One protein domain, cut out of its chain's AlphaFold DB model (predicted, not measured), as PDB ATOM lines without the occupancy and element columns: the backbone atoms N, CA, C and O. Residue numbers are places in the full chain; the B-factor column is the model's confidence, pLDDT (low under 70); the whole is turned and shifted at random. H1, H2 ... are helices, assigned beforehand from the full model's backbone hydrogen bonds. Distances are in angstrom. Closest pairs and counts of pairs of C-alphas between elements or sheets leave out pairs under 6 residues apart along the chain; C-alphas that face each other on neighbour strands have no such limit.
ATOM      1  N   ALA A  15      -5.928   0.639 -39.392       75.44
ATOM      2  CA  ALA A  15      -6.736   0.971 -38.221       75.44
ATOM      3  C   ALA A  15      -6.659   2.466 -37.849       75.44
ATOM      4  O   ALA A  15      -7.663   3.060 -37.440       75.44
ATOM      5  N   ASP A  16      -5.488   3.084 -38.030       85.31
ATOM      6  CA  ASP A  16      -5.287   4.523 -37.825       85.31
ATOM      7  C   ASP A  16      -6.043   5.346 -38.882       85.31
ATOM      8  O   ASP A  16      -6.809   6.255 -38.558       85.31
ATOM      9  N   LEU A  17      -5.944   4.941 -40.154       88.19
ATOM     10  CA  LEU A  17      -6.674   5.580 -41.247       88.19
ATOM     11  C   LEU A  17      -8.197   5.468 -41.078       88.19
ATOM     12  O   LEU A  17      -8.905   6.450 -41.287       88.19
ATOM     13  N   ASP A  18      -8.713   4.307 -40.676       90.81
ATOM     14  CA  ASP A  18     -10.145   4.107 -40.419       90.81
ATOM     15  C   ASP A  18     -10.647   4.976 -39.262       90.81
ATOM     16  O   ASP A  18     -11.749   5.527 -39.312       90.81
ATOM     17  N   THR A  19      -9.827   5.132 -38.222       92.94
ATOM     18  CA  THR A  19     -10.136   5.995 -37.079       92.94
ATOM     19  C   THR A  19     -10.145   7.465 -37.488       92.94
ATOM     20  O   THR A  19     -11.092   8.180 -37.157       92.94
ATOM     21  N   ALA A  20      -9.160   7.901 -38.275       92.94
ATOM     22  CA  ALA A  20      -9.105   9.253 -38.819       92.94
ATOM     23  C   ALA A  20     -10.296   9.556 -39.744       92.94
ATOM     24  O   ALA A  20     -10.881  10.637 -39.660       92.94
ATOM     25  N   VAL A  21     -10.700   8.597 -40.586       94.38
ATOM     26  CA  VAL A  21     -11.879   8.726 -41.456       94.38
ATOM     27  C   VAL A  21     -13.158   8.835 -40.626       94.38
ATOM     28  O   VAL A  21     -13.934   9.757 -40.857       94.38
ATOM     29  N   ARG A  22     -13.372   7.971 -39.623       94.00
ATOM     30  CA  ARG A  22     -14.550   8.068 -38.739       94.00
ATOM     31  C   ARG A  22     -14.614   9.405 -38.006       94.00
ATOM     32  O   ARG A  22     -15.659  10.051 -38.010       94.00
ATOM     33  N   ALA A  23     -13.496   9.850 -37.430       93.38
ATOM     34  CA  ALA A  23     -13.416  11.149 -36.767       93.38
ATOM     35  C   ALA A  23     -13.754  12.293 -37.733       93.38
ATOM     36  O   ALA A  23     -14.440  13.245 -37.365       93.38
ATOM     37  N   ARG A  24     -13.319  12.182 -38.993       93.94
ATOM     38  CA  ARG A  24     -13.618  13.188 -40.005       93.94
ATOM     39  C   ARG A  24     -15.081  13.182 -40.442       93.94
ATOM     40  O   ARG A  24     -15.654  14.259 -40.572       93.94
ATOM     41  N   VAL A  25     -15.694  12.014 -40.628       95.06
ATOM     42  CA  VAL A  25     -17.135  11.902 -40.914       95.06
ATOM     43  C   VAL A  25     -17.952  12.546 -39.789       95.06
ATOM     44  O   VAL A  25     -18.852  13.335 -40.069       95.06
ATOM     45  N   ALA A  26     -17.599  12.284 -38.528       94.75
ATOM     46  CA  ALA A  26     -18.267  12.891 -37.380       94.75
ATOM     47  C   ALA A  26     -18.090  14.421 -37.325       94.75
ATOM     48  O   ALA A  26     -19.045  15.134 -37.031       94.75
ATOM     49  N   ALA A  27     -16.903  14.939 -37.657       93.50
ATOM     50  CA  ALA A  27     -16.662  16.383 -37.718       93.50
ATOM     51  C   ALA A  27     -17.507  17.071 -38.802       93.50
ATOM     52  O   ALA A  27     -18.089  18.124 -38.555       93.50
ATOM     53  N   VAL A  28     -17.625  16.455 -39.982       93.69
ATOM     54  CA  VAL A  28     -18.500  16.954 -41.053       93.69
ATOM     55  C   VAL A  28     -19.971  16.904 -40.630       93.69
ATOM     56  O   VAL A  28     -20.712  17.845 -40.892       93.69
ATOM     57  N   ALA A  29     -20.398  15.846 -39.933       94.62
ATOM     58  CA  ALA A  29     -21.756  15.747 -39.401       94.62
ATOM     59  C   ALA A  29     -22.073  16.863 -38.391       94.62
ATOM     60  O   ALA A  29     -23.154  17.444 -38.448       94.62
ATOM     61  N   ALA A  30     -21.132  17.183 -37.498       95.06
ATOM     62  CA  ALA A  30     -21.282  18.269 -36.532       95.06
ATOM     63  C   ALA A  30     -21.397  19.641 -37.217       95.06
ATOM     64  O   ALA A  30     -22.255  20.438 -36.852       95.06
ATOM     65  N   ASP A  31     -20.582  19.887 -38.245       94.56
ATOM     66  CA  ASP A  31     -20.618  21.132 -39.019       94.56
ATOM     67  C   ASP A  31     -21.937  21.281 -39.811       94.56
ATOM     68  O   ASP A  31     -22.526  22.364 -39.838       94.56
ATOM     69  N   ILE A  32     -22.477  20.186 -40.366       94.56
ATOM     70  CA  ILE A  32     -23.827  20.175 -40.961       94.56
ATOM     71  C   ILE A  32     -24.892  20.523 -39.916       94.56
ATOM     72  O   ILE A  32     -25.818  21.271 -40.225       94.56
ATOM     73  N   ASP A  33     -24.793  19.981 -38.699       95.50
ATOM     74  CA  ASP A  33     -25.785  20.224 -37.648       95.50
ATOM     75  C   ASP A  33     -25.772  21.677 -37.162       95.50
ATOM     76  O   ASP A  33     -26.828  22.294 -37.020       95.50
ATOM     77  N   GLU A  34     -24.580  22.258 -36.999       95.94
ATOM     78  CA  GLU A  34     -24.404  23.674 -36.659       95.94
ATOM     79  C   GLU A  34     -25.035  24.593 -37.719       95.94
ATOM     80  O   GLU A  34     -25.647  25.612 -37.396       95.94
ATOM     81  N   ASN A  35     -24.968  24.189 -38.991       95.31
ATOM     82  CA  ASN A  35     -25.499  24.945 -40.124       95.31
ATOM     83  C   ASN A  35     -26.880  24.456 -40.601       95.31
ATOM     84  O   ASN A  35     -27.373  24.894 -41.647       95.31
ATOM     85  N   ARG A  36     -27.550  23.585 -39.831       94.12
ATOM     86  CA  ARG A  36     -28.772  22.877 -40.252       94.12
ATOM     87  C   ARG A  36     -29.882  23.809 -40.717       94.12
ATOM     88  O   ARG A  36     -30.544  23.523 -41.715       94.12
ATOM     89  N   ALA A  37     -30.083  24.933 -40.031       92.75
ATOM     90  CA  ALA A  37     -31.119  25.898 -40.387       92.75
ATOM     91  C   ALA A  37     -30.847  26.562 -41.749       92.75
ATOM     92  O   ALA A  37     -31.757  26.678 -42.568       92.75
ATOM     93  N   ALA A  38     -29.595  26.946 -42.016       93.19
ATOM     94  CA  ALA A  38     -29.196  27.553 -43.284       93.19
ATOM     95  C   ALA A  38     -29.313  26.551 -44.444       93.19
ATOM     96  O   ALA A  38     -29.899  26.864 -45.480       93.19
ATOM     97  N   ILE A  39     -28.842  25.317 -44.236       93.31
ATOM     98  CA  ILE A  39     -28.951  24.224 -45.214       93.31
ATOM     99  C   ILE A  39     -30.425  23.914 -45.519       93.31
ATOM    100  O   ILE A  39     -30.808  23.781 -46.684       93.31
ATOM    101  N   THR A  40     -31.272  23.853 -44.487       92.00
ATOM    102  CA  THR A  40     -32.722  23.648 -44.634       92.00
ATOM    103  C   THR A  40     -33.351  24.740 -45.493       92.00
ATOM    104  O   THR A  40     -34.085  24.435 -46.434       92.00
ATOM    105  N   GLN A  41     -33.060  26.009 -45.194       90.81
ATOM    106  CA  GLN A  41     -33.597  27.147 -45.941       90.81
ATOM    107  C   GLN A  41     -33.184  27.104 -47.413       90.81
ATOM    108  O   GLN A  41     -34.031  27.305 -48.283       90.81
ATOM    109  N   GLU A  42     -31.923  26.779 -47.696       91.56
ATOM    110  CA  GLU A  42     -31.421  26.661 -49.065       91.56
ATOM    111  C   GLU A  42     -32.129  25.546 -49.843       91.56
ATOM    112  O   GLU A  42     -32.586  25.748 -50.972       91.56
ATOM    113  N   ILE A  43     -32.286  24.369 -49.230       90.06
ATOM    114  CA  ILE A  43     -33.010  23.251 -49.842       90.06
ATOM    115  C   ILE A  43     -34.460  23.652 -50.122       90.06
ATOM    116  O   ILE A  43     -34.933  23.481 -51.244       90.06
ATOM    117  N   VAL A  44     -35.165  24.211 -49.137       87.62
ATOM    118  CA  VAL A  44     -36.573  24.606 -49.286       87.62
ATOM    119  C   VAL A  44     -36.738  25.675 -50.364       87.62
ATOM    120  O   VAL A  44     -37.650  25.563 -51.183       87.62
ATOM    121  N   ALA A  45     -35.846  26.667 -50.430       87.19
ATOM    122  CA  ALA A  45     -35.868  27.691 -51.470       87.19
ATOM    123  C   ALA A  45     -35.708  27.079 -52.872       87.19
ATOM    124  O   ALA A  45     -36.482  27.381 -53.786       87.19
ATOM    125  N   ARG A  46     -34.759  26.150 -53.037       87.12
ATOM    126  CA  ARG A  46     -34.544  25.436 -54.305       87.12
ATOM    127  C   ARG A  46     -35.707  24.507 -54.668       87.12
ATOM    128  O   ARG A  46     -36.062  24.419 -55.844       87.12
ATOM    129  N   LEU A  47     -36.328  23.839 -53.693       82.06
ATOM    130  CA  LEU A  47     -37.535  23.033 -53.909       82.06
ATOM    131  C   LEU A  47     -38.716  23.904 -54.337       82.06
ATOM    132  O   LEU A  47     -39.422  23.555 -55.282       82.06
ATOM    133  N   ALA A  48     -38.912  25.053 -53.690       79.88
ATOM    134  CA  ALA A  48     -39.975  25.995 -54.023       79.88
ATOM    135  C   ALA A  48     -39.809  26.595 -55.425       79.88
ATOM    136  O   ALA A  48     -40.796  26.794 -56.127       79.88
ATOM    137  N   ALA A  49     -38.570  26.817 -55.869       80.38
ATOM    138  CA  ALA A  49     -38.288  27.262 -57.232       80.38
ATOM    139  C   ALA A  49     -38.599  26.190 -58.297       80.38
ATOM    140  O   ALA A  49     -38.929  26.532 -59.431       80.38
ATOM    141  N   ARG A  50     -38.492  24.899 -57.948       74.94
ATOM    142  CA  ARG A  50     -38.723  23.763 -58.864       74.94
ATOM    143  C   ARG A  50     -40.166  23.269 -58.891       74.94
ATOM    144  O   ARG A  50     -40.558  22.620 -59.855       74.94
ATOM    145  N   SER A  51     -40.929  23.511 -57.830       64.62
ATOM    146  CA  SER A  51     -42.258  22.930 -57.648       64.62
ATOM    147  C   SER A  51     -43.367  23.958 -57.844       64.62
ATOM    148  O   SER A  51     -43.294  25.098 -57.394       64.62
ATOM    149  N   GLU A  52     -44.450  23.535 -58.493       56.25
ATOM    150  CA  GLU A  52     -45.703  24.295 -58.491       56.25
ATOM    151  C   GLU A  52     -46.488  24.078 -57.187       56.25
ATOM    152  O   GLU A  52     -47.279  24.932 -56.799       56.25
ATOM    153  N   THR A  53     -46.227  22.978 -56.472       53.50
ATOM    154  CA  THR A  53     -46.931  22.521 -55.261       53.50
ATOM    155  C   THR A  53     -47.060  23.570 -54.141       53.50
ATOM    156  O   THR A  53     -48.163  23.730 -53.616       53.50
ATOM    157  N   PRO A  54     -46.013  24.344 -53.781       54.50
ATOM    158  CA  PRO A  54     -46.084  25.337 -52.706       54.50
ATOM    159  C   PRO A  54     -46.982  26.531 -53.031       54.50
ATOM    160  O   PRO A  54     -47.372  27.257 -52.120       54.50
ATOM    161  N   LYS A  55     -47.333  26.745 -54.309       56.12
ATOM    162  CA  LYS A  55     -48.224  27.842 -54.716       56.12
ATOM    163  C   LYS A  55     -49.680  27.595 -54.307       56.12
ATOM    164  O   LYS A  55     -50.442  28.553 -54.232       56.12
ATOM    165  N   TRP A  56     -50.056  26.342 -54.033       51.62
ATOM    166  CA  TRP A  56     -51.454  25.936 -53.855       51.62
ATOM    167  C   TRP A  56     -51.828  25.570 -52.410       51.62
ATOM    168  O   TRP A  56     -53.000  25.660 -52.058       51.62
ATOM    169  N   ASP A  57     -50.862  25.208 -51.553       71.88
ATOM    170  CA  ASP A  57     -51.110  24.878 -50.138       71.88
ATOM    171  C   ASP A  57     -49.948  25.358 -49.234       71.88
ATOM    172  O   ASP A  57     -48.935  24.664 -49.075       71.88
ATOM    173  N   PRO A  58     -50.072  26.543 -48.600       74.25
ATOM    174  CA  PRO A  58     -49.062  27.069 -47.679       74.25
ATOM    175  C   PRO A  58     -48.810  26.182 -46.449       74.25
ATOM    176  O   PRO A  58     -47.751  26.279 -45.827       74.25
ATOM    177  N   GLY A  59     -49.775  25.338 -46.061       81.81
ATOM    178  CA  GLY A  59     -49.618  24.381 -44.967       81.81
ATOM    179  C   GLY A  59     -48.661  23.256 -45.343       81.81
ATOM    180  O   GLY A  59     -47.744  22.946 -44.581       81.81
ATOM    181  N   LEU A  60     -48.810  22.726 -46.558       81.88
ATOM    182  CA  LEU A  60     -47.931  21.696 -47.107       81.88
ATOM    183  C   LEU A  60     -46.488  22.205 -47.268       81.88
ATOM    184  O   LEU A  60     -45.544  21.482 -46.962       81.88
ATOM    185  N   GLY A  61     -46.301  23.476 -47.644       82.25
ATOM    186  CA  GLY A  61     -44.974  24.107 -47.706       82.25
ATOM    187  C   GLY A  61     -44.268  24.219 -46.344       82.25
ATOM    188  O   GLY A  61     -43.076  23.923 -46.232       82.25
ATOM    189  N   ARG A  62     -44.997  24.587 -45.278       86.81
ATOM    190  CA  ARG A  62     -44.439  24.590 -43.910       86.81
ATOM    191  C   ARG A  62     -44.067  23.185 -43.449       86.81
ATOM    192  O   ARG A  62     -43.011  22.997 -42.853       86.81
ATOM    193  N   MET A  63     -44.907  22.201 -43.759       89.12
ATOM    194  CA  MET A  63     -44.619  20.809 -43.436       89.12
ATOM    195  C   MET A  63     -43.386  20.295 -44.183       89.12
ATOM    196  O   MET A  63     -42.538  19.663 -43.564       89.12
ATOM    197  N   LEU A  64     -43.230  20.630 -45.468       87.06
ATOM    198  CA  LEU A  64     -42.034  20.289 -46.240       87.06
ATOM    199  C   LEU A  64     -40.758  20.829 -45.581       87.06
ATOM    200  O   LEU A  64     -39.760  20.120 -45.515       87.06
ATOM    201  N   THR A  65     -40.800  22.052 -45.045       89.38
ATOM    202  CA  THR A  65     -39.661  22.634 -44.313       89.38
ATOM    203  C   THR A  65     -39.288  21.782 -43.100       89.38
ATOM    204  O   THR A  65     -38.128  21.408 -42.949       89.38
ATOM    205  N   ALA A  66     -40.276  21.399 -42.283       91.75
ATOM    206  CA  ALA A  66     -40.052  20.538 -41.122       91.75
ATOM    207  C   ALA A  66     -39.568  19.127 -41.513       91.75
ATOM    208  O   ALA A  66     -38.733  18.547 -40.824       91.75
ATOM    209  N   VAL A  67     -40.058  18.581 -42.632       90.88
ATOM    210  CA  VAL A  67     -39.616  17.290 -43.185       90.88
ATOM    211  C   VAL A  67     -38.148  17.342 -43.604       90.88
ATOM    212  O   VAL A  67     -37.392  16.427 -43.283       90.88
ATOM    213  N   VAL A  68     -37.736  18.405 -44.302       91.12
ATOM    214  CA  VAL A  68     -36.337  18.608 -44.710       91.12
ATOM    215  C   VAL A  68     -35.440  18.734 -43.482       91.12
ATOM    216  O   VAL A  68     -34.430  18.036 -43.401       91.12
ATOM    217  N   GLU A  69     -35.825  19.556 -42.503       92.56
ATOM    218  CA  GLU A  69     -35.045  19.748 -41.277       92.56
ATOM    219  C   GLU A  69     -34.883  18.442 -40.485       92.56
ATOM    220  O   GLU A  69     -33.769  18.074 -40.104       92.56
ATOM    221  N   ALA A  70     -35.978  17.696 -40.294       92.06
ATOM    222  CA  ALA A  70     -35.954  16.401 -39.621       92.06
ATOM    223  C   ALA A  70     -35.090  15.378 -40.375       92.06
ATOM    224  O   ALA A  70     -34.348  14.613 -39.758       92.06
ATOM    225  N   GLY A  71     -35.147  15.387 -41.711       90.31
ATOM    226  CA  GLY A  71     -34.323  14.535 -42.565       90.31
ATOM    227  C   GLY A  71     -32.827  14.831 -42.437       90.31
ATOM    228  O   GLY A  71     -32.036  13.896 -42.326       90.31
ATOM    229  N   ILE A  72     -32.435  16.109 -42.397       92.44
ATOM    230  CA  ILE A  72     -31.036  16.508 -42.170       92.44
ATOM    231  C   ILE A  72     -30.580  16.061 -40.781       92.44
ATOM    232  O   ILE A  72     -29.510  15.469 -40.665       92.44
ATOM    233  N   GLY A  73     -31.403  16.262 -39.747       93.31
ATOM    234  CA  GLY A  73     -31.103  15.784 -38.396       93.31
ATOM    235  C   GLY A  73     -30.869  14.269 -38.349       93.31
ATOM    236  O   GLY A  73     -29.888  13.809 -37.768       93.31
ATOM    237  N   ALA A  74     -31.705  13.484 -39.033       92.81
ATOM    238  CA  ALA A  74     -31.526  12.037 -39.141       92.81
ATOM    239  C   ALA A  74     -30.218  11.656 -39.868       92.81
ATOM    240  O   ALA A  74     -29.499  10.759 -39.423       92.81
ATOM    241  N   THR A  75     -29.860  12.369 -40.943       91.88
ATOM    242  CA  THR A  75     -28.578  12.187 -41.644       91.88
ATOM    243  C   THR A  75     -27.382  12.521 -40.755       91.88
ATOM    244  O   THR A  75     -26.413  11.764 -40.739       91.88
ATOM    245  N   VAL A  76     -27.444  13.613 -39.989       94.75
ATOM    246  CA  VAL A  76     -26.401  13.990 -39.023       94.75
ATOM    247  C   VAL A  76     -26.183  12.864 -38.020       94.75
ATOM    248  O   VAL A  76     -25.049  12.435 -37.836       94.75
ATOM    249  N   GLN A  77     -27.255  12.336 -37.421       94.81
ATOM    250  CA  GLN A  77     -27.159  11.228 -36.464       94.81
ATOM    251  C   GLN A  77     -26.527   9.985 -37.100       94.81
ATOM    252  O   GLN A  77     -25.650   9.357 -36.505       94.81
ATOM    253  N   MET A  78     -26.914   9.664 -38.339       95.00
ATOM    254  CA  MET A  78     -26.349   8.536 -39.077       95.00
ATOM    255  C   MET A  78     -24.842   8.680 -39.319       95.00
ATOM    256  O   MET A  78     -24.092   7.712 -39.177       95.00
ATOM    257  N   LEU A  79     -24.390   9.877 -39.692       94.69
ATOM    258  CA  LEU A  79     -22.976  10.147 -39.940       94.69
ATOM    259  C   LEU A  79     -22.177  10.210 -38.629       94.69
ATOM    260  O   LEU A  79     -21.127   9.579 -38.533       94.69
ATOM    261  N   ALA A  80     -22.683  10.912 -37.614       94.50
ATOM    262  CA  ALA A  80     -22.003  11.119 -36.336       94.50
ATOM    263  C   ALA A  80     -21.826   9.825 -35.525       94.50
ATOM    264  O   ALA A  80     -20.806   9.652 -34.858       94.50
ATOM    265  N   HIS A  81     -22.802   8.916 -35.589       94.31
ATOM    266  CA  HIS A  81     -22.818   7.685 -34.790       94.31
ATOM    267  C   HIS A  81     -22.560   6.416 -35.604       94.31
ATOM    268  O   HIS A  81     -22.757   5.316 -35.099       94.31
ATOM    269  N   ASP A  82     -22.115   6.566 -36.853       92.50
ATOM    270  CA  ASP A  82     -21.848   5.461 -37.774       92.50
ATOM    271  C   ASP A  82     -23.036   4.487 -37.929       92.50
ATOM    272  O   ASP A  82     -22.857   3.291 -38.144       92.50
ATOM    273  N   ILE A  83     -24.268   5.006 -37.852       93.44
ATOM    274  CA  ILE A  83     -25.480   4.195 -38.024       93.44
ATOM    275  C   ILE A  83     -25.483   3.646 -39.452       93.44
ATOM    276  O   ILE A  83     -25.103   4.339 -40.412       93.44
ATOM    277  N   ALA A  84     -25.872   2.382 -39.583       92.06
ATOM    278  CA  ALA A  84     -25.966   1.734 -40.877       92.06
ATOM    279  C   ALA A  84     -27.144   2.347 -41.671       92.06
ATOM    280  O   ALA A  84     -28.220   2.539 -41.103       92.06
ATOM    281  N   PRO A  85     -26.973   2.711 -42.958       90.12
ATOM    282  CA  PRO A  85     -28.018   3.409 -43.719       90.12
ATOM    283  C   PRO A  85     -29.342   2.643 -43.841       90.12
ATOM    284  O   PRO A  85     -30.398   3.259 -43.935       90.12
ATOM    285  N   ASP A  86     -29.289   1.312 -43.819       87.19
ATOM    286  CA  ASP A  86     -30.443   0.406 -43.832       87.19
ATOM    287  C   ASP A  86     -31.258   0.444 -42.529       87.19
ATOM    288  O   ASP A  86     -32.438   0.099 -42.532       87.19
ATOM    289  N   GLN A  87     -30.656   0.906 -41.431       87.75
ATOM    290  CA  GLN A  87     -31.332   1.134 -40.153       87.75
ATOM    291  C   GLN A  87     -32.023   2.501 -40.083       87.75
ATOM    292  O   GLN A  87     -32.719   2.778 -39.104       87.75
ATOM    293  N   LEU A  88     -31.836   3.371 -41.085       88.50
ATOM    294  CA  LEU A  88     -32.492   4.671 -41.117       88.50
ATOM    295  C   LEU A  88     -33.825   4.596 -41.864       88.50
ATOM    296  O   LEU A  88     -33.870   4.471 -43.086       88.50
ATOM    297  N   SER A  89     -34.909   4.742 -41.112       87.88
ATOM    298  CA  SER A  89     -36.259   4.867 -41.657       87.88
ATOM    299  C   SER A  89     -36.611   6.308 -42.024       87.88
ATOM    300  O   SER A  89     -36.043   7.276 -41.504       87.88
ATOM    301  N   ALA A  90     -37.594   6.458 -42.910       90.38
ATOM    302  CA  ALA A  90     -38.272   7.714 -43.155       90.38
ATOM    303  C   ALA A  90     -38.836   8.256 -41.836       90.38
ATOM    304  O   ALA A  90     -39.417   7.536 -41.022       90.38
ATOM    305  N   THR A  91     -38.663   9.557 -41.608       92.25
ATOM    306  CA  THR A  91     -39.177  10.171 -40.381       92.25
ATOM    307  C   THR A  91     -40.710  10.114 -40.361       92.25
ATOM    308  O   THR A  91     -41.335  10.164 -41.426       92.25
ATOM    309  N   PRO A  92     -41.359  10.101 -39.181       93.19
ATOM    310  CA  PRO A  92     -42.820  10.158 -39.102       93.19
ATOM    311  C   PRO A  92     -43.421  11.354 -39.856       93.19
ATOM    312  O   PRO A  92     -44.480  11.234 -40.467       93.19
ATOM    313  N   LEU A  93     -42.716  12.494 -39.873       92.06
ATOM    314  CA  LEU A  93     -43.110  13.672 -40.650       92.06
ATOM    315  C   LEU A  93     -43.044  13.414 -42.160       92.06
ATOM    316  O   LEU A  93     -43.949  13.815 -42.884       92.06
ATOM    317  N   SER A  94     -41.996  12.737 -42.639       92.12
ATOM    318  CA  SER A  94     -41.852  12.347 -44.049       92.12
ATOM    319  C   SER A  94     -42.990  11.424 -44.493       92.12
ATOM    320  O   SER A  94     -43.555  11.627 -45.565       92.12
ATOM    321  N   VAL A  95     -43.351  10.447 -43.654       94.75
ATOM    322  CA  VAL A  95     -44.460   9.511 -43.901       94.75
ATOM    323  C   VAL A  95     -45.797  10.250 -43.967       94.75
ATOM    324  O   VAL A  95     -46.571  10.054 -44.900       94.75
ATOM    325  N   GLU A  96     -46.067  11.143 -43.019       93.75
ATOM    326  CA  GLU A  96     -47.312  11.913 -43.038       93.75
ATOM    327  C   GLU A  96     -47.379  12.856 -44.249       93.75
ATOM    328  O   GLU A  96     -48.432  13.021 -44.865       93.75
ATOM    329  N   TYR A  97     -46.242  13.424 -44.659       91.31
ATOM    330  CA  TYR A  97     -46.180  14.303 -45.822       91.31
ATOM    331  C   TYR A  97     -46.636  13.589 -47.097       91.31
ATOM    332  O   TYR A  97     -47.460  14.121 -47.839       91.31
ATOM    333  N   VAL A  98     -46.164  12.364 -47.339       92.44
ATOM    334  CA  VAL A  98     -46.563  11.599 -48.530       92.44
ATOM    335  C   VAL A  98     -47.999  11.095 -48.471       92.44
ATOM    336  O   VAL A  98     -48.657  11.067 -49.510       92.44
ATOM    337  N   ARG A  99     -48.537  10.802 -47.283       92.69
ATOM    338  CA  ARG A  99     -49.973  10.516 -47.133       92.69
ATOM    339  C   ARG A  99     -50.826  11.705 -47.559       92.69
ATOM    340  O   ARG A  99     -51.765  11.551 -48.336       92.69
ATOM    341  N   LEU A 100     -50.458  12.914 -47.138       89.88
ATOM    342  CA  LEU A 100     -51.164  14.132 -47.545       89.88
ATOM    343  C   LEU A 100     -51.068  14.393 -49.053       89.88
ATOM    344  O   LEU A 100     -52.029  14.907 -49.635       89.88
ATOM    345  N   LEU A 101     -49.945  14.037 -49.691       88.75
ATOM    346  CA  LEU A 101     -49.826  14.072 -51.152       88.75
ATOM    347  C   LEU A 101     -50.794  13.081 -51.808       88.75
ATOM    348  O   LEU A 101     -51.521  13.475 -52.720       88.75
ATOM    349  N   ALA A 102     -50.849  11.839 -51.318       90.44
ATOM    350  CA  ALA A 102     -51.748  10.806 -51.830       90.44
ATOM    351  C   ALA A 102     -53.223  11.226 -51.718       90.44
ATOM    352  O   ALA A 102     -53.960  11.168 -52.702       90.44
ATOM    353  N   GLN A 103     -53.631  11.753 -50.560       86.69
ATOM    354  CA  GLN A 103     -54.991  12.252 -50.312       86.69
ATOM    355  C   GLN A 103     -55.386  13.425 -51.225       86.69
ATOM    356  O   GLN A 103     -56.563  13.601 -51.536       86.69
ATOM    357  N   ARG A 104     -54.413  14.232 -51.665       84.94
ATOM    358  CA  ARG A 104     -54.609  15.356 -52.600       84.94
ATOM    359  C   ARG A 104     -54.394  14.968 -54.066       84.94
ATOM    360  O   ARG A 104     -54.460  15.839 -54.929       84.94
ATOM    361  N   ASN A 105     -54.138  13.688 -54.356       83.69
ATOM    362  CA  ASN A 105     -53.806  13.186 -55.692       83.69
ATOM    363  C   ASN A 105     -52.612  13.932 -56.331       83.69
ATOM    364  O   ASN A 105     -52.584  14.179 -57.539       83.69
ATOM    365  N   LEU A 106     -51.634  14.323 -55.506       85.12
ATOM    366  CA  LEU A 106     -50.403  14.985 -55.935       85.12
ATOM    367  C   LEU A 106     -49.315  13.945 -56.223       85.12
ATOM    368  O   LEU A 106     -49.158  12.997 -55.456       85.12
ATOM    369  N   PRO A 107     -48.522  14.113 -57.293       83.38
ATOM    370  CA  PRO A 107     -47.568  13.096 -57.710       83.38
ATOM    371  C   PRO A 107     -46.382  12.989 -56.741       83.38
ATOM    372  O   PRO A 107     -45.706  13.977 -56.448       83.38
ATOM    373  N   ILE A 108     -46.058  11.761 -56.322       85.25
ATOM    374  CA  ILE A 108     -44.919  11.477 -55.433       85.25
ATOM    375  C   ILE A 108     -43.555  11.801 -56.069       85.25
ATOM    376  O   ILE A 108     -42.572  12.005 -55.366       85.25
ATOM    377  N   ILE A 109     -43.469  11.931 -57.398       78.25
ATOM    378  CA  ILE A 109     -42.212  12.251 -58.105       78.25
ATOM    379  C   ILE A 109     -41.571  13.573 -57.631       78.25
ATOM    380  O   ILE A 109     -40.349  13.737 -57.676       78.25
ATOM    381  N   ALA A 110     -42.382  14.507 -57.118       72.81
ATOM    382  CA  ALA A 110     -41.899  15.745 -56.505       72.81
ATOM    383  C   ALA A 110     -41.062  15.484 -55.236       72.81
ATOM    384  O   ALA A 110     -40.151  16.245 -54.923       72.81
ATOM    385  N   VAL A 111     -41.330  14.383 -54.533       75.88
ATOM    386  CA  VAL A 111     -40.556  13.919 -53.377       75.88
ATOM    387  C   VAL A 111     -39.224  13.327 -53.835       75.88
ATOM    388  O   VAL A 111     -38.189  13.661 -53.263       75.88
ATOM    389  N   VAL A 112     -39.230  12.526 -54.914       73.19
ATOM    390  CA  VAL A 112     -38.023  11.896 -55.491       73.19
ATOM    391  C   VAL A 112     -36.990  12.929 -55.926       73.19
ATOM    392  O   VAL A 112     -35.821  12.905 -55.547       73.19
ATOM    393  N   THR A 113     -37.441  13.904 -56.703       73.19
ATOM    394  CA  THR A 113     -36.580  15.017 -57.122       73.19
ATOM    395  C   THR A 113     -36.136  15.884 -55.944       73.19
ATOM    396  O   THR A 113     -35.077  16.513 -56.011       73.19
ATOM    397  N   GLY A 114     -36.920  15.896 -54.862       76.69
ATOM    398  CA  GLY A 114     -36.624  16.657 -53.668       76.69
ATOM    399  C   GLY A 114     -35.533  16.056 -52.789       76.69
ATOM    400  O   GLY A 114     -34.646  16.795 -52.367       76.69
ATOM    401  N   SER A 115     -35.527  14.740 -52.554       74.31
ATOM    402  CA  SER A 115     -34.438  14.157 -51.756       74.31
ATOM    403  C   SER A 115     -33.101  14.161 -52.513       74.31
ATOM    404  O   SER A 115     -32.084  14.463 -51.903       74.31
ATOM    405  N   ASN A 116     -33.096  13.953 -53.838       81.31
ATOM    406  CA  ASN A 116     -31.859  14.056 -54.623       81.31
ATOM    407  C   ASN A 116     -31.205  15.438 -54.462       81.31
ATOM    408  O   ASN A 116     -29.985  15.561 -54.435       81.31
ATOM    409  N   LEU A 117     -32.022  16.490 -54.338       84.56
ATOM    410  CA  LEU A 117     -31.538  17.833 -54.038       84.56
ATOM    411  C   LEU A 117     -31.011  17.955 -52.600       84.56
ATOM    412  O   LEU A 117     -29.997  18.616 -52.396       84.56
ATOM    413  N   VAL A 118     -31.680  17.349 -51.615       82.56
ATOM    414  CA  VAL A 118     -31.192  17.306 -50.225       82.56
ATOM    415  C   VAL A 118     -29.808  16.659 -50.179       82.56
ATOM    416  O   VAL A 118     -28.880  17.250 -49.631       82.56
ATOM    417  N   ASP A 119     -29.654  15.486 -50.792       86.94
ATOM    418  CA  ASP A 119     -28.392  14.747 -50.804       86.94
ATOM    419  C   ASP A 119     -27.294  15.514 -51.554       86.94
ATOM    420  O   ASP A 119     -26.163  15.571 -51.076       86.94
ATOM    421  N   ASP A 120     -27.621  16.172 -52.672       90.00
ATOM    422  CA  ASP A 120     -26.696  17.052 -53.400       90.00
ATOM    423  C   ASP A 120     -26.214  18.231 -52.542       90.00
ATOM    424  O   ASP A 120     -25.020  18.531 -52.518       90.00
ATOM    425  N   VAL A 121     -27.118  18.908 -51.826       89.81
ATOM    426  CA  VAL A 121     -26.746  20.039 -50.965       89.81
ATOM    427  C   VAL A 121     -25.880  19.569 -49.799       89.81
ATOM    428  O   VAL A 121     -24.840  20.174 -49.546       89.81
ATOM    429  N   VAL A 122     -26.257  18.474 -49.134       86.88
ATOM    430  CA  VAL A 122     -25.483  17.909 -48.019       86.88
ATOM    431  C   VAL A 122     -24.109  17.439 -48.495       86.88
ATOM    432  O   VAL A 122     -23.104  17.746 -47.857       86.88
ATOM    433  N   LEU A 123     -24.030  16.741 -49.631       90.56
ATOM    434  CA  LEU A 123     -22.759  16.278 -50.180       90.56
ATOM    435  C   LEU A 123     -21.860  17.448 -50.585       90.56
ATOM    436  O   LEU A 123     -20.673  17.439 -50.264       90.56
ATOM    437  N   ARG A 124     -22.410  18.470 -51.252       91.44
ATOM    438  CA  ARG A 124     -21.660  19.684 -51.604       91.44
ATOM    439  C   ARG A 124     -21.086  20.350 -50.358       91.44
ATOM    440  O   ARG A 124     -19.895  20.637 -50.331       91.44
ATOM    441  N   TRP A 125     -21.903  20.503 -49.317       90.25
ATOM    442  CA  TRP A 125     -21.467  21.050 -48.037       90.25
ATOM    443  C   TRP A 125     -20.303  20.241 -47.447       90.25
ATOM    444  O   TRP A 125     -19.275  20.799 -47.071       90.25
ATOM    445  N   CYS A 126     -20.403  18.906 -47.450       88.12
ATOM    446  CA  CYS A 126     -19.314  18.033 -47.003       88.12
ATOM    447  C   CYS A 126     -18.018  18.283 -47.786       88.12
ATOM    448  O   CYS A 126     -16.946  18.377 -47.192       88.12
ATOM    449  N   LEU A 127     -18.105  18.382 -49.114       89.06
ATOM    450  CA  LEU A 127     -16.947  18.579 -49.986       89.06
ATOM    451  C   LEU A 127     -16.276  19.937 -49.749       89.06
ATOM    452  O   LEU A 127     -15.058  19.978 -49.592       89.06
ATOM    453  N   GLU A 128     -17.054  21.014 -49.631       90.69
ATOM    454  CA  GLU A 128     -16.550  22.365 -49.337       90.69
ATOM    455  C   GLU A 128     -15.839  22.432 -47.974       90.69
ATOM    456  O   GLU A 128     -14.874  23.176 -47.793       90.69
ATOM    457  N   ARG A 129     -16.281  21.636 -46.990       88.00
ATOM    458  CA  ARG A 129     -15.604  21.504 -45.687       88.00
ATOM    459  C   ARG A 129     -14.336  20.666 -45.753       88.00
ATOM    460  O   ARG A 129     -13.367  20.971 -45.062       88.00
ATOM    461  N   LEU A 130     -14.319  19.624 -46.577       87.06
ATOM    462  CA  LEU A 130     -13.132  18.791 -46.758       87.06
ATOM    463  C   LEU A 130     -12.035  19.500 -47.560       87.06
ATOM    464  O   LEU A 130     -10.861  19.281 -47.268       87.06
ATOM    465  N   GLU A 131     -12.402  20.364 -48.509       86.81
ATOM    466  CA  GLU A 131     -11.469  21.147 -49.330       86.81
ATOM    467  C   GLU A 131     -10.583  22.074 -48.488       86.81
ATOM    468  O   GLU A 131      -9.376  22.135 -48.698       86.81
ATOM    469  N   VAL A 132     -11.162  22.749 -47.494       86.88
ATOM    470  CA  VAL A 132     -10.438  23.687 -46.617       86.88
ATOM    471  C   VAL A 132      -9.739  23.007 -45.437       86.88
ATOM    472  O   VAL A 132      -9.271  23.679 -44.521       86.88
ATOM    473  N   SER A 133      -9.714  21.674 -45.407       83.44
ATOM    474  CA  SER A 133      -9.206  20.925 -44.264       83.44
ATOM    475  C   SER A 133      -7.740  20.524 -44.422       83.44
ATOM    476  O   SER A 133      -7.319  20.083 -45.485       83.44
ATOM    477  N   ASP A 134      -6.989  20.525 -43.318       86.00
ATOM    478  CA  ASP A 134      -5.582  20.086 -43.291       86.00
ATOM    479  C   ASP A 134      -5.410  18.549 -43.347       86.00
ATOM    480  O   ASP A 134      -4.365  18.004 -42.990       86.00
ATOM    481  N   ALA A 135      -6.448  17.802 -43.745       85.62
ATOM    482  CA  ALA A 135      -6.359  16.347 -43.837       85.62
ATOM    483  C   ALA A 135      -5.556  15.899 -45.061       85.62
ATOM    484  O   ALA A 135      -5.685  16.438 -46.157       85.62
ATOM    485  N   GLY A 136      -4.800  14.811 -44.899       89.44
ATOM    486  CA  GLY A 136      -4.141  14.154 -46.024       89.44
ATOM    487  C   GLY A 136      -5.146  13.667 -47.076       89.44
ATOM    488  O   GLY A 136      -6.241  13.207 -46.746       89.44
ATOM    489  N   ALA A 137      -4.744  13.692 -48.350       88.94
ATOM    490  CA  ALA A 137      -5.603  13.365 -49.493       88.94
ATOM    491  C   ALA A 137      -6.314  12.000 -49.380       88.94
ATOM    492  O   ALA A 137      -7.459  11.860 -49.803       88.94
ATOM    493  N   SER A 138      -5.670  10.997 -48.769       90.88
ATOM    494  CA  SER A 138      -6.280   9.679 -48.541       90.88
ATOM    495  C   SER A 138      -7.459   9.736 -47.560       90.88
ATOM    496  O   SER A 138      -8.488   9.112 -47.807       90.88
ATOM    497  N   ILE A 139      -7.345  10.526 -46.484       92.00
ATOM    498  CA  ILE A 139      -8.427  10.724 -45.510       92.00
ATOM    499  C   ILE A 139      -9.587  11.450 -46.182       92.00
ATOM    500  O   ILE A 139     -10.727  11.014 -46.041       92.00
ATOM    501  N   VAL A 140      -9.307  12.507 -46.951       91.69
ATOM    502  CA  VAL A 140     -10.332  13.253 -47.698       91.69
ATOM    503  C   VAL A 140     -11.074  12.327 -48.661       91.69
ATOM    504  O   VAL A 140     -12.292  12.200 -48.561       91.69
ATOM    505  N   ALA A 141     -10.355  11.603 -49.523       92.00
ATOM    506  CA  ALA A 141     -10.964  10.703 -50.500       92.00
ATOM    507  C   ALA A 141     -11.805   9.596 -49.841       92.00
ATOM    508  O   ALA A 141     -12.936   9.345 -50.258       92.00
ATOM    509  N   ARG A 142     -11.288   8.950 -48.784       94.25
ATOM    510  CA  ARG A 142     -12.031   7.905 -48.060       94.25
ATOM    511  C   ARG A 142     -13.243   8.463 -47.320       94.25
ATOM    512  O   ARG A 142     -14.286   7.820 -47.335       94.25
ATOM    513  N   THR A 143     -13.133   9.647 -46.718       94.25
ATOM    514  CA  THR A 143     -14.268  10.317 -46.065       94.25
ATOM    515  C   THR A 143     -15.367  10.609 -47.079       94.25
ATOM    516  O   THR A 143     -16.517  10.247 -46.844       94.25
ATOM    517  N   THR A 144     -15.016  11.194 -48.227       92.94
ATOM    518  CA  THR A 144     -15.966  11.475 -49.307       92.94
ATOM    519  C   THR A 144     -16.685  10.210 -49.761       92.94
ATOM    520  O   THR A 144     -17.911  10.208 -49.838       92.94
ATOM    521  N   LEU A 145     -15.952   9.114 -49.997       94.50
ATOM    522  CA  LEU A 145     -16.555   7.833 -50.373       94.50
ATOM    523  C   LEU A 145     -17.535   7.325 -49.309       94.50
ATOM    524  O   LEU A 145     -18.659   6.969 -49.649       94.50
ATOM    525  N   VAL A 146     -17.147   7.340 -48.029       94.50
ATOM    526  CA  VAL A 146     -18.019   6.898 -46.928       94.50
ATOM    527  C   VAL A 146     -19.301   7.730 -46.870       94.50
ATOM    528  O   VAL A 146     -20.391   7.163 -46.810       94.50
ATOM    529  N   VAL A 147     -19.193   9.061 -46.926       93.88
ATOM    530  CA  VAL A 147     -20.356   9.959 -46.893       93.88
ATOM    531  C   VAL A 147     -21.260   9.720 -48.103       93.88
ATOM    532  O   VAL A 147     -22.456   9.500 -47.927       93.88
ATOM    533  N   MET A 148     -20.701   9.695 -49.317       93.31
ATOM    534  CA  MET A 148     -21.465   9.463 -50.548       93.31
ATOM    535  C   MET A 148     -22.216   8.130 -50.517       93.31
ATOM    536  O   MET A 148     -23.412   8.093 -50.806       93.31
ATOM    537  N   THR A 149     -21.542   7.040 -50.135       93.88
ATOM    538  CA  THR A 149     -22.162   5.711 -50.051       93.88
ATOM    539  C   THR A 149     -23.287   5.685 -49.021       93.88
ATOM    540  O   THR A 149     -24.355   5.139 -49.303       93.88
ATOM    541  N   LYS A 150     -23.090   6.304 -47.851       94.19
ATOM    542  CA  LYS A 150     -24.128   6.369 -46.817       94.19
ATOM    543  C   LYS A 150     -25.339   7.187 -47.253       94.19
ATOM    544  O   LYS A 150     -26.463   6.742 -47.040       94.19
ATOM    545  N   LEU A 151     -25.129   8.348 -47.876       92.00
ATOM    546  CA  LEU A 151     -26.222   9.188 -48.375       92.00
ATOM    547  C   LEU A 151     -27.045   8.458 -49.440       92.00
ATOM    548  O   LEU A 151     -28.265   8.415 -49.322       92.00
ATOM    549  N   ALA A 152     -26.390   7.818 -50.414       90.31
ATOM    550  CA  ALA A 152     -27.077   7.079 -51.472       90.31
ATOM    551  C   ALA A 152     -27.918   5.913 -50.921       90.31
ATOM    552  O   ALA A 152     -29.095   5.790 -51.254       90.31
ATOM    553  N   ALA A 153     -27.339   5.088 -50.040       92.25
ATOM    554  CA  ALA A 153     -28.043   3.949 -49.447       92.25
ATOM    555  C   ALA A 153     -29.237   4.390 -48.582       92.25
ATOM    556  O   ALA A 153     -30.313   3.798 -48.645       92.25
ATOM    557  N   ARG A 154     -29.063   5.469 -47.814       90.25
ATOM    558  CA  ARG A 154     -30.125   6.078 -47.010       90.25
ATOM    559  C   ARG A 154     -31.259   6.617 -47.878       90.25
ATOM    560  O   ARG A 154     -32.421   6.421 -47.541       90.25
ATOM    561  N   SER A 155     -30.923   7.315 -48.962       88.44
ATOM    562  CA  SER A 155     -31.897   7.925 -49.871       88.44
ATOM    563  C   SER A 155     -32.828   6.871 -50.457       88.44
ATOM    564  O   SER A 155     -34.045   7.007 -50.350       88.44
ATOM    565  N   GLU A 156     -32.259   5.769 -50.959       89.06
ATOM    566  CA  GLU A 156     -33.031   4.632 -51.466       89.06
ATOM    567  C   GLU A 156     -33.972   4.077 -50.392       89.06
ATOM    568  O   GLU A 156     -35.171   3.945 -50.628       89.06
ATOM    569  N   ARG A 157     -33.467   3.820 -49.177       90.31
ATOM    570  CA  ARG A 157     -34.292   3.265 -48.097       90.31
ATOM    571  C   ARG A 157     -35.448   4.187 -47.713       90.31
ATOM    572  O   ARG A 157     -36.593   3.739 -47.652       90.31
ATOM    573  N   VAL A 158     -35.151   5.463 -47.467       88.69
ATOM    574  CA  VAL A 158     -36.146   6.472 -47.086       88.69
ATOM    575  C   VAL A 158     -37.192   6.631 -48.187       88.69
ATOM    576  O   VAL A 158     -38.380   6.734 -47.889       88.69
ATOM    577  N   PHE A 159     -36.783   6.601 -49.458       87.56
ATOM    578  CA  PHE A 159     -37.723   6.666 -50.569       87.56
ATOM    579  C   PHE A 159     -38.638   5.466 -50.675       87.56
ATOM    580  O   PHE A 159     -39.830   5.670 -50.885       87.56
ATOM    581  N   GLN A 160     -38.108   4.252 -50.533       91.00
ATOM    582  CA  GLN A 160     -38.927   3.044 -50.575       91.00
ATOM    583  C   GLN A 160     -40.020   3.101 -49.499       91.00
ATOM    584  O   GLN A 160     -41.192   2.940 -49.819       91.00
ATOM    585  N   GLU A 161     -39.680   3.465 -48.257       93.00
ATOM    586  CA  GLU A 161     -40.682   3.606 -47.185       93.00
ATOM    587  C   GLU A 161     -41.717   4.708 -47.471       93.00
ATOM    588  O   GLU A 161     -42.910   4.547 -47.208       93.00
ATOM    589  N   MET A 162     -41.278   5.846 -48.016       92.75
ATOM    590  CA  MET A 162     -42.183   6.932 -48.396       92.75
ATOM    591  C   MET A 162     -43.106   6.531 -49.557       92.75
ATOM    592  O   MET A 162     -44.274   6.917 -49.573       92.75
ATOM    593  N   LEU A 163     -42.609   5.755 -50.521       93.06
ATOM    594  CA  LEU A 163     -43.398   5.241 -51.635       93.06
ATOM    595  C   LEU A 163     -44.435   4.221 -51.157       93.06
ATOM    596  O   LEU A 163     -45.608   4.360 -51.488       93.06
ATOM    597  N   GLU A 164     -44.030   3.274 -50.311       94.69
ATOM    598  CA  GLU A 164     -44.934   2.303 -49.686       94.69
ATOM    599  C   GLU A 164     -46.066   3.005 -48.918       94.69
ATOM    600  O   GLU A 164     -47.239   2.665 -49.078       94.69
ATOM    601  N   ALA A 165     -45.739   4.029 -48.122       95.12
ATOM    602  CA  ALA A 165     -46.733   4.801 -47.382       95.12
ATOM    603  C   ALA A 165     -47.682   5.593 -48.296       95.12
ATOM    604  O   ALA A 165     -48.877   5.684 -48.011       95.12
ATOM    605  N   TYR A 166     -47.159   6.167 -49.382       94.69
ATOM    606  CA  TYR A 166     -47.957   6.878 -50.378       94.69
ATOM    607  C   TYR A 166     -48.941   5.942 -51.086       94.69
ATOM    608  O   TYR A 166     -50.125   6.267 -51.189       94.69
ATOM    609  N   ASP A 167     -48.469   4.789 -51.563       94.19
ATOM    610  CA  ASP A 167     -49.297   3.844 -52.312       94.19
ATOM    611  C   ASP A 167     -50.368   3.217 -51.415       94.19
ATOM    612  O   ASP A 167     -51.537   3.196 -51.800       94.19
ATOM    613  N   ALA A 168     -50.025   2.837 -50.179       95.00
ATOM    614  CA  ALA A 168     -50.996   2.330 -49.208       95.00
ATOM    615  C   ALA A 168     -52.107   3.352 -48.898       95.00
ATOM    616  O   ALA A 168     -53.292   3.003 -48.823       95.00
TER     617      ALA A 168
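This is residues 15 to 168 of the 204 residues of an uncharacterized protein of Rhodococcus sp. M8 (UniProt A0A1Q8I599). The long hairpin of H5 and H6 makes one side of an elongated, all-helix body and H3, set across it, the other; H2 bridges H3 and H5 along one edge, while H1 and H4 pack at opposite ends. H3, H4, H5 and H6 form an up-and-down bundle, each running against the one before. The printed part has 154 residues with six named helices and no named strand, compact, radius of gyration of the C-alphas 16.2 A, spanning 52 by 28 by 19 A.

H1, residues 15 to 34, begins at C-alpha (-6.736, 0.971, -38.221). H2 is residues 36 to 50, H3 58 to 80, H4 92 to 103, H5 109 to 131, and H6 137 to 168, 46.7 A long, ending at C-alpha (-50.996, 2.330, -49.208).

H5 and H6 touch at a shallow tilt of 15 degrees, opposite ways; closest C-alphas, Leu 130 and Val 140, 6.3 A. H1 and H4 are apart. Every helix has each O i to N i+4 pair within hydrogen-bond range.

The printed part has no cut. The link H3 to H4 is long, 11 residues. Residues 51 to 56 have pLDDT under 70.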